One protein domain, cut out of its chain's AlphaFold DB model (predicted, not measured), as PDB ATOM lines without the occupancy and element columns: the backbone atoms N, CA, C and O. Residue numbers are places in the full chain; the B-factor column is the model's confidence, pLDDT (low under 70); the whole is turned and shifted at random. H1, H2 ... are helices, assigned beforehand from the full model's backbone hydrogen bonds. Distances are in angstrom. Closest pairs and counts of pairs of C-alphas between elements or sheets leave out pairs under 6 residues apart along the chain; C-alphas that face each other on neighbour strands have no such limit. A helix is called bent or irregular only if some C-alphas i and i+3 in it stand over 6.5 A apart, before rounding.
ATOM      1  N   ASP A  11     -28.181   6.918 -31.425       93.44
ATOM      2  CA  ASP A  11     -27.749   7.623 -32.638       93.44
ATOM      3  C   ASP A  11     -28.456   7.105 -33.898       93.44
ATOM      4  O   ASP A  11     -28.893   7.894 -34.734       93.44
ATOM      5  N   ASP A  12     -28.648   5.788 -34.032       94.88
ATOM      6  CA  ASP A  12     -29.422   5.217 -35.143       94.88
ATOM      7  C   ASP A  12     -30.888   5.657 -35.084       94.88
ATOM      8  O   ASP A  12     -31.474   6.031 -36.101       94.88
ATOM      9  N   LEU A  13     -31.484   5.708 -33.888       95.50
ATOM     10  CA  LEU A  13     -32.845   6.221 -33.725       95.50
ATOM     11  C   LEU A  13     -32.957   7.676 -34.210       95.50
ATOM     12  O   LEU A  13     -33.902   8.004 -34.938       95.50
ATOM     13  N   VAL A  14     -31.995   8.531 -33.844       96.75
ATOM     14  CA  VAL A  14     -31.917   9.936 -34.280       96.75
ATOM     15  C   VAL A  14     -31.747  10.025 -35.796       96.75
ATOM     16  O   VAL A  14     -32.547  10.681 -36.467       96.75
ATOM     17  N   ASN A  15     -30.775   9.310 -36.362       96.38
ATOM     18  CA  ASN A  15     -30.488   9.318 -37.797       96.38
ATOM     19  C   ASN A  15     -31.696   8.864 -38.626       96.38
ATOM     20  O   ASN A  15     -32.055   9.488 -39.627       96.38
ATOM     21  N   ARG A  16     -32.394   7.814 -38.186       96.50
ATOM     22  CA  ARG A  16     -33.587   7.308 -38.874       96.50
ATOM     23  C   ARG A  16     -34.767   8.262 -38.765       96.50
ATOM     24  O   ARG A  16     -35.480   8.451 -39.755       96.50
ATOM     25  N   TYR A  17     -34.948   8.922 -37.623       97.50
ATOM     26  CA  TYR A  17     -35.940   9.986 -37.489       97.50
ATOM     27  C   TYR A  17     -35.666  11.152 -38.447       97.50
ATOM     28  O   TYR A  17     -36.578  11.572 -39.165       97.50
ATOM     29  N   LEU A  18     -34.415  11.625 -38.502       96.00
ATOM     30  CA  LEU A  18     -33.969  12.696 -39.403       96.00
ATOM     31  C   LEU A  18     -34.092  12.300 -40.880       96.00
ATOM     32  O   LEU A  18     -34.427  13.138 -41.712       96.00
ATOM     33  N   SER A  19     -33.943  11.012 -41.205       94.88
ATOM     34  CA  SER A  19     -34.224  10.485 -42.549       94.88
ATOM     35  C   SER A  19     -35.713  10.543 -42.930       94.88
ATOM     36  O   SER A  19     -36.080  10.349 -44.090       94.88
ATOM     37  N   GLY A  20     -36.601  10.785 -41.961       95.12
ATOM     38  CA  GLY A  20     -38.034  10.978 -42.154       95.12
ATOM     39  C   GLY A  20     -38.923   9.894 -41.546       95.12
ATOM     40  O   GLY A  20     -40.149  10.023 -41.618       95.12
ATOM     41  N   GLU A  21     -38.365   8.859 -40.909       95.94
ATOM     42  CA  GLU A  21     -39.167   7.829 -40.236       95.94
ATOM     43  C   GLU A  21     -39.947   8.401 -39.054       95.94
ATOM     44  O   GLU A  21     -39.440   9.200 -38.273       95.94
ATOM     45  N   SER A  22     -41.214   8.017 -38.917       96.19
ATOM     46  CA  SER A  22     -42.066   8.490 -37.823       96.19
ATOM     47  C   SER A  22     -41.691   7.848 -36.484       96.19
ATOM     48  O   SER A  22     -41.270   6.695 -36.435       96.19
ATOM     49  N   ILE A  23     -41.980   8.537 -35.374       97.00
ATOM     50  CA  ILE A  23     -41.825   7.992 -34.010       97.00
ATOM     51  C   ILE A  23     -42.548   6.644 -33.860       97.00
ATOM     52  O   ILE A  23     -42.068   5.753 -33.168       97.00
ATOM     53  N   ASN A  24     -43.687   6.461 -34.537       95.88
ATOM     54  CA  ASN A  24     -44.413   5.193 -34.523       95.88
ATOM     55  C   ASN A  24     -43.624   4.058 -35.203       95.88
ATOM     56  O   ASN A  24     -43.558   2.958 -34.661       95.88
ATOM     57  N   GLN A  25     -43.006   4.311 -36.360       95.00
ATOM     58  CA  GLN A  25     -42.153   3.321 -37.031       95.00
ATOM     59  C   GLN A  25     -40.941   2.975 -36.169       95.00
ATOM     60  O   GLN A  25     -40.703   1.798 -35.914       95.00
ATOM     61  N   LEU A  26     -40.259   3.989 -35.635       95.62
ATOM     62  CA  LEU A  26     -39.112   3.800 -34.747       95.62
ATOM     63  C   LEU A  26     -39.509   2.991 -33.507       95.62
ATOM     64  O   LEU A  26     -38.864   2.001 -33.189       95.62
ATOM     65  N   SER A  27     -40.635   3.318 -32.869       95.31
ATOM     66  CA  SER A  27     -41.120   2.593 -31.687       95.31
ATOM     67  C   SER A  27     -41.296   1.089 -31.944       95.31
ATOM     68  O   SER A  27     -40.888   0.267 -31.129       95.31
ATOM     69  N   LYS A  28     -41.811   0.718 -33.123       95.12
ATOM     70  CA  LYS A  28     -41.983  -0.686 -33.517       95.12
ATOM     71  C   LYS A  28     -40.653  -1.377 -33.793       95.12
ATOM     72  O   LYS A  28     -40.489  -2.525 -33.408       95.12
ATOM     73  N   ILE A  29     -39.725  -0.690 -34.458       92.56
ATOM     74  CA  ILE A  29     -38.455  -1.287 -34.885       92.56
ATOM     75  C   ILE A  29     -37.505  -1.471 -33.705       92.56
ATOM     76  O   ILE A  29     -36.868  -2.511 -33.591       92.56
ATOM     77  N   PHE A  30     -37.463  -0.500 -32.798       92.38
ATOM     78  CA  PHE A  30     -36.643  -0.567 -31.590       92.38
ATOM     79  C   PHE A  30     -37.344  -1.284 -30.422       92.38
ATOM     80  O   PHE A  30     -36.749  -1.429 -29.360       92.38
ATOM     81  N   GLY A  31     -38.599  -1.725 -30.586       92.50
ATOM     82  CA  GLY A  31     -39.346  -2.428 -29.535       92.50
ATOM     83  C   GLY A  31     -39.622  -1.577 -28.288       92.50
ATOM     84  O   GLY A  31     -39.692  -2.104 -27.180       92.50
ATOM     85  N   ILE A  32     -39.765  -0.260 -28.451       94.31
ATOM     86  CA  ILE A  32     -39.970   0.708 -27.362       94.31
ATOM     87  C   ILE A  32     -41.306   1.427 -27.500       94.31
ATOM     88  O   ILE A  32     -41.931   1.427 -28.556       94.31
ATOM     89  N   SER A  33     -41.764   2.087 -26.436       95.94
ATOM     90  CA  SER A  33     -42.949   2.938 -26.543       95.94
ATOM     91  C   SER A  33     -42.649   4.224 -27.327       95.94
ATOM     92  O   SER A  33     -41.518   4.716 -27.371       95.94
ATOM     93  N   ARG A  34     -43.694   4.831 -27.907       96.75
ATOM     94  CA  ARG A  34     -43.594   6.133 -28.593       96.75
ATOM     95  C   ARG A  34     -43.081   7.247 -27.676       96.75
ATOM     96  O   ARG A  34     -42.329   8.096 -28.135       96.75
ATOM     97  N   SER A  35     -43.467   7.232 -26.398       97.19
ATOM     98  CA  SER A  35     -42.996   8.208 -25.411       97.19
ATOM     99  C   SER A  35     -41.503   8.062 -25.124       97.19
ATOM    100  O   SER A  35     -40.817   9.068 -24.991       97.19
ATOM    101  N   VAL A  36     -40.979   6.830 -25.092       95.50
ATOM    102  CA  VAL A  36     -39.538   6.585 -24.931       95.50
ATOM    103  C   VAL A  36     -38.768   7.060 -26.162       95.50
ATOM    104  O   VAL A  36     -37.790   7.781 -26.004       95.50
ATOM    105  N   ALA A  37     -39.233   6.745 -27.375       95.88
ATOM    106  CA  ALA A  37     -38.611   7.234 -28.609       95.88
ATOM    107  C   ALA A  37     -38.613   8.774 -28.699       95.88
ATOM    108  O   ALA A  37     -37.592   9.372 -29.019       95.88
ATOM    109  N   ALA A  38     -39.741   9.417 -28.371       97.25
ATOM    110  CA  ALA A  38     -39.854  10.876 -28.331       97.25
ATOM    111  C   ALA A  38     -38.878  11.497 -27.324       97.25
ATOM    112  O   ALA A  38     -38.181  12.448 -27.661       97.25
ATOM    113  N   ARG A  39     -38.791  10.918 -26.121       96.69
ATOM    114  CA  ARG A  39     -37.876  11.377 -25.075       96.69
ATOM    115  C   ARG A  39     -36.416  11.297 -25.512       96.69
ATOM    116  O   ARG A  39     -35.695  12.269 -25.339       96.69
ATOM    117  N   ILE A  40     -36.008  10.186 -26.126       95.75
ATOM    118  CA  ILE A  40     -34.642  10.016 -26.645       95.75
ATOM    119  C   ILE A  40     -34.321  11.094 -27.682       95.75
ATOM    120  O   ILE A  40     -33.264  11.706 -27.603       95.75
ATOM    121  N   LEU A  41     -35.233  11.368 -28.619       96.88
ATOM    122  CA  LEU A  41     -35.039  12.428 -29.614       96.88
ATOM    123  C   LEU A  41     -34.853  13.797 -28.947       96.88
ATOM    124  O   LEU A  41     -33.890  14.495 -29.250       96.88
ATOM    125  N   THR A  42     -35.716  14.154 -27.993       97.81
ATOM    126  CA  THR A  42     -35.622  15.445 -27.295       97.81
ATOM    127  C   THR A  42     -34.384  15.559 -26.405       97.81
ATOM    128  O   THR A  42     -33.764  16.616 -26.373       97.81
ATOM    129  N   GLU A  43     -33.982  14.480 -25.719       96.38
ATOM    130  CA  GLU A  43     -32.751  14.427 -24.910       96.38
ATOM    131  C   GLU A  43     -31.492  14.576 -25.791       96.38
ATOM    132  O   GLU A  43     -30.465  15.045 -25.310       96.38
ATOM    133  N   ASN A  44     -31.587  14.263 -27.090       96.19
ATOM    134  CA  ASN A  44     -30.543  14.483 -28.101       96.19
ATOM    135  C   ASN A  44     -30.709  15.807 -28.881       96.19
ATOM    136  O   ASN A  44     -30.114  15.982 -29.941       96.19
ATOM    137  N   GLY A  45     -31.530  16.744 -28.391       97.31
ATOM    138  CA  GLY A  45     -31.699  18.069 -28.999       97.31
ATOM    139  C   GLY A  45     -32.507  18.088 -30.300       97.31
ATOM    140  O   GLY A  45     -32.485  19.085 -31.019       97.31
ATOM    141  N   ILE A  46     -33.224  17.007 -30.621       98.00
ATOM    142  CA  ILE A  46     -34.048  16.925 -31.828       98.00
ATOM    143  C   ILE A  46     -35.456  17.448 -31.543       98.00
ATOM    144  O   ILE A  46     -36.179  16.916 -30.696       98.00
ATOM    145  N   GLU A  47     -35.877  18.454 -32.310       97.81
ATOM    146  CA  GLU A  47     -37.247  18.959 -32.277       97.81
ATOM    147  C   GLU A  47     -38.226  17.952 -32.909       97.81
ATOM    148  O   GLU A  47     -37.996  17.372 -33.981       97.81
ATOM    149  N   LEU A  48     -39.341  17.704 -32.219       98.00
ATOM    150  CA  LEU A  48     -40.352  16.764 -32.686       98.00
ATOM    151  C   LEU A  48     -41.243  17.421 -33.742       98.00
ATOM    152  O   LEU A  48     -41.759  18.515 -33.545       98.00
ATOM    153  N   ARG A  49     -41.487  16.697 -34.836       97.62
ATOM    154  CA  ARG A  49     -42.357  17.129 -35.925       97.62
ATOM    155  C   ARG A  49     -43.784  17.264 -35.417       97.62
ATOM    156  O   ARG A  49     -44.306  16.347 -34.774       97.62
ATOM    157  N   ASN A  50     -44.447  18.348 -35.795       96.12
ATOM    158  CA  ASN A  50     -45.893  18.458 -35.653       96.12
ATOM    159  C   ASN A  50     -46.621  17.571 -36.687       96.12
ATOM    160  O   ASN A  50     -46.020  16.943 -37.565       96.12
ATOM    161  N   GLN A  51     -47.950  17.500 -36.585       93.56
ATOM    162  CA  GLN A  51     -48.763  16.662 -37.469       93.56
ATOM    163  C   GLN A  51     -48.616  17.044 -38.952       93.56
ATOM    164  O   GLN A  51     -48.524  16.159 -39.804       93.56
ATOM    165  N   SER A  52     -48.579  18.341 -39.262       93.75
ATOM    166  CA  SER A  52     -48.469  18.845 -40.636       93.75
ATOM    167  C   SER A  52     -47.124  18.482 -41.263       93.75
ATOM    168  O   SER A  52     -47.072  18.037 -42.409       93.75
ATOM    169  N   GLU A  53     -46.036  18.609 -40.506       96.06
ATOM    170  CA  GLU A  53     -44.687  18.217 -40.931       96.06
ATOM    171  C   GLU A  53     -44.569  16.707 -41.129       96.06
ATOM    172  O   GLU A  53     -43.999  16.251 -42.121       96.06
ATOM    173  N   ALA A  54     -45.137  15.916 -40.215       94.25
ATOM    174  CA  ALA A  54     -45.151  14.465 -40.333       94.25
ATOM    175  C   ALA A  54     -45.920  14.000 -41.581       94.25
ATOM    176  O   ALA A  54     -45.427  13.138 -42.312       94.25
ATOM    177  N   GLU A  55     -47.090  14.587 -41.862       95.12
ATOM    178  CA  GLU A  55     -47.831  14.306 -43.096       95.12
ATOM    179  C   GLU A  55     -47.036  14.742 -44.328       95.12
ATOM    180  O   GLU A  55     -46.924  13.955 -45.263       95.12
ATOM    181  N   LYS A  56     -46.412  15.926 -44.330       96.19
ATOM    182  CA  LYS A  56     -45.590  16.386 -45.461       96.19
ATOM    183  C   LYS A  56     -44.486  15.381 -45.809       96.19
ATOM    184  O   LYS A  56     -44.428  14.917 -46.943       96.19
ATOM    185  N   VAL A  57     -43.696  14.954 -44.821       95.06
ATOM    186  CA  VAL A  57     -42.631  13.950 -45.019       95.06
ATOM    187  C   VAL A  57     -43.194  12.618 -45.525       95.06
ATOM    188  O   VAL A  57     -42.613  11.982 -46.406       95.06
ATOM    189  N   LYS A  58     -44.341  12.187 -44.990       94.44
ATOM    190  CA  LYS A  58     -45.031  10.973 -45.443       94.44
ATOM    191  C   LYS A  58     -45.436  11.080 -46.915       94.44
ATOM    192  O   LYS A  58     -45.174  10.144 -47.666       94.44
ATOM    193  N   TRP A  59     -46.033  12.194 -47.340       95.50
ATOM    194  CA  TRP A  59     -46.427  12.409 -48.736       95.50
ATOM    195  C   TRP A  59     -45.221  12.498 -49.670       95.50
ATOM    196  O   TRP A  59     -45.256  11.891 -50.744       95.50
ATOM    197  N   ASP A  60     -44.148  13.172 -49.258       95.12
ATOM    198  CA  ASP A  60     -42.919  13.324 -50.048       95.12
ATOM    199  C   ASP A  60     -42.253  11.971 -50.340       95.12
ATOM    200  O   ASP A  60     -41.772  11.747 -51.449       95.12
ATOM    201  N   ARG A  61     -42.306  11.025 -49.393       92.75
ATOM    202  CA  ARG A  61     -41.750   9.670 -49.560       92.75
ATOM    203  C   ARG A  61     -42.689   8.680 -50.260       92.75
ATOM    204  O   ARG A  61     -42.246   7.598 -50.639       92.75
ATOM    205  N   MET A  62     -43.976   8.998 -50.411       96.12
ATOM    206  CA  MET A  62     -44.931   8.111 -51.080       96.12
ATOM    207  C   MET A  62     -44.761   8.139 -52.602       96.12
ATOM    208  O   MET A  62     -44.829   9.194 -53.232       96.12
ATOM    209  N   THR A  63     -44.669   6.953 -53.203       96.62
ATOM    210  CA  THR A  63     -44.791   6.755 -54.659       96.62
ATOM    211  C   THR A  63     -46.200   7.098 -55.154       96.62
ATOM    212  O   THR A  63     -47.163   7.051 -54.385       96.62
ATOM    213  N   ALA A  64     -46.362   7.368 -56.455       95.75
ATOM    214  CA  ALA A  64     -47.671   7.663 -57.051       95.75
ATOM    215  C   ALA A  64     -48.735   6.592 -56.724       95.75
ATOM    216  O   ALA A  64     -49.822   6.930 -56.262       95.75
ATOM    217  N   GLY A  65     -48.390   5.302 -56.836       97.44
ATOM    218  CA  GLY A  65     -49.309   4.203 -56.512       97.44
ATOM    219  C   GLY A  65     -49.601   4.032 -55.012       97.44
ATOM    220  O   GLY A  65     -50.629   3.473 -54.632       97.44
ATOM    221  N   GLN A  66     -48.725   4.495 -54.113       96.56
ATOM    222  CA  GLN A  66     -49.049   4.573 -52.679       96.56
ATOM    223  C   GLN A  66     -49.996   5.738 -52.389       96.56
ATOM    224  O   GLN A  66     -50.956   5.555 -51.645       96.56
ATOM    225  N   ARG A  67     -49.760   6.904 -53.009       97.00
ATOM    226  CA  ARG A  67     -50.647   8.070 -52.892       97.00
ATOM    227  C   ARG A  67     -52.053   7.730 -53.370       97.00
ATOM    228  O   ARG A  67     -53.004   8.000 -52.647       97.00
ATOM    229  N   GLU A  68     -52.173   7.079 -54.526       96.00
ATOM    230  CA  GLU A  68     -53.453   6.631 -55.082       96.00
ATOM    231  C   GLU A  68     -54.206   5.713 -54.110       96.00
ATOM    232  O   GLU A  68     -55.344   6.004 -53.752       96.00
ATOM    233  N   ARG A  69     -53.549   4.667 -53.592       96.25
ATOM    234  CA  ARG A  69     -54.152   3.757 -52.602       96.25
ATOM    235  C   ARG A  69     -54.581   4.470 -51.320       96.25
ATOM    236  O   ARG A  69     -55.634   4.155 -50.774       96.25
ATOM    237  N   GLN A  70     -53.786   5.430 -50.845       96.00
ATOM    238  CA  GLN A  70     -54.090   6.198 -49.638       96.00
ATOM    239  C   GLN A  70     -55.356   7.057 -49.805       96.00
ATOM    240  O   GLN A  70     -56.114   7.202 -48.846       96.00
ATOM    241  N   VAL A  71     -55.594   7.623 -50.997       96.25
ATOM    242  CA  VAL A  71     -56.768   8.478 -51.273       96.25
ATOM    243  C   VAL A  71     -57.974   7.713 -51.820       96.25
ATOM    244  O   VAL A  71     -59.089   8.230 -51.759       96.25
ATOM    245  N   ASP A  72     -57.788   6.485 -52.311       94.94
ATOM    246  CA  ASP A  72     -58.827   5.681 -52.964       94.94
ATOM    247  C   ASP A  72     -60.073   5.496 -52.088       94.94
ATOM    248  O   ASP A  72     -61.191   5.729 -52.544       94.94
ATOM    249  N   ALA A  73     -59.904   5.177 -50.801       91.81
ATOM    250  CA  ALA A  73     -61.033   5.022 -49.882       91.81
ATOM    251  C   ALA A  73     -61.850   6.321 -49.732       91.81
ATOM    252  O   ALA A  73     -63.081   6.291 -49.749       91.81
ATOM    253  N   ALA A  74     -61.177   7.475 -49.643       91.44
ATOM    254  CA  ALA A  74     -61.834   8.777 -49.551       91.44
ATOM    255  C   ALA A  74     -62.528   9.161 -50.870       91.44
ATOM    256  O   ALA A  74     -63.659   9.658 -50.862       91.44
ATOM    257  N   HIS A  75     -61.893   8.883 -52.012       92.00
ATOM    258  CA  HIS A  75     -62.504   9.063 -53.328       92.00
ATOM    259  C   HIS A  75     -63.741   8.178 -53.489       92.00
ATOM    260  O   HIS A  75     -64.798   8.682 -53.854       92.00
ATOM    261  N   LYS A  76     -63.669   6.890 -53.140       94.00
ATOM    262  CA  LYS A  76     -64.817   5.968 -53.154       94.00
ATOM    263  C   LYS A  76     -65.951   6.445 -52.250       94.00
ATOM    264  O   LYS A  76     -67.102   6.426 -52.668       94.00
ATOM    265  N   ALA A  77     -65.636   6.935 -51.052       92.12
ATOM    266  CA  ALA A  77     -66.636   7.419 -50.102       92.12
ATOM    267  C   ALA A  77     -67.362   8.698 -50.554       92.12
ATOM    268  O   ALA A  77     -68.454   8.985 -50.053       92.12
ATOM    269  N   THR A  78     -66.759   9.482 -51.451       91.56
ATOM    270  CA  THR A  78     -67.307  10.752 -51.959       91.56
ATOM    271  C   THR A  78     -67.856  10.643 -53.381       91.56
ATOM    272  O   THR A  78     -68.709  11.444 -53.768       91.56
ATOM    273  N   LYS A  79     -67.421   9.645 -54.155       92.38
ATOM    274  CA  LYS A  79     -67.879   9.405 -55.524       92.38
ATOM    275  C   LYS A  79     -69.392   9.184 -55.546       92.38
ATOM    276  O   LYS A  79     -69.921   8.355 -54.815       92.38
TER     277      LYS A  79
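What this domain is: This is residues 11 to 79 of the 252 residues of an uncharacterized protein of marine sediment metagenome (UniProt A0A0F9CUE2). A small head of three short helices, H1, H2 and H3, packed together with their lines crossed, makes one end, and an arm of two more helices, H4 and then H5, leads away from it. H4 follows the head after a seven-residue link and touches no helix, and H5 trails on to the far end, where residues 71 to 79 stick out free; the arm makes the length. The printed part has 69 residues with five named helices, H1 to H5 in order along the chain, and no named strand; the class is all helix. The whole is loose, with a radius of gyration of the C-alphas of 14.6 A, and spans 47 by 20 by 18 A.

How they stand to each other: H1, residues 11 to 18, and H2, residues 23 to 29, form a helical hairpin. They touch, with the C-alphas of Leu 13 and Leu 26 closest at 6.8 A, and run opposite ways at a steep tilt of 45 degrees. H3, residues 34 to 43, touches H2, with the C-alphas of Ser 27 and Arg 34 closest at 5.3 A; their lines are only just about perpendicular, at 70.2 degrees. H1 and H3 only just touch, with 3 pairs of C-alphas within 8 A, the closest those of Val 14 and Leu 41 at 6.1 A; their lines are about perpendicular at 81 degrees. H4, residues 51 to 61, is apart from H1, H2 and H3. H5, residues 64 to 78, is apart from H1, H2 and H3 too. H4 and H5 are close but not clearly touching: the C-alphas of Trp 59 and Arg 67, their closest, are 7.3 A apart. These two run opposite ways at a steep tilt of 55 degrees. H5 is irregular, with C-alphas 70 and 73 7.0 A apart, and its line is a rough one. In H1, H2, H3 and H4 every O i to N i+4 pair is within hydrogen-bond range; in H5 9 of 11 are.

Where its parts are: H1 begins at C-alpha 11, at (-27.749, 7.623, -32.638). H3 measures 14.1 A from first to last C-alpha. H4 measures 15.6 A and begins at C-alpha 51, at (-48.763, 16.662, -37.469). H5 measures 20.5 A and ends at C-alpha 78, at (-67.307, 10.752, -51.959). H1 and H2 are shorter, at 10.5 A and 9.9 A.

The domain as a whole: The two C-alphas farthest apart, those of Glu 43 and Lys 79, are 46.9 A apart. Without residues 71 to 79, the body of 60 residues spans 37 by 22 by 17 A. The links H1 to H2, H2 to H3 and H4 to H5 are tight, and H3 to H4 is short. The printed part has no cut. Its mean pLDDT is 95.4, and no printed residue is under 70.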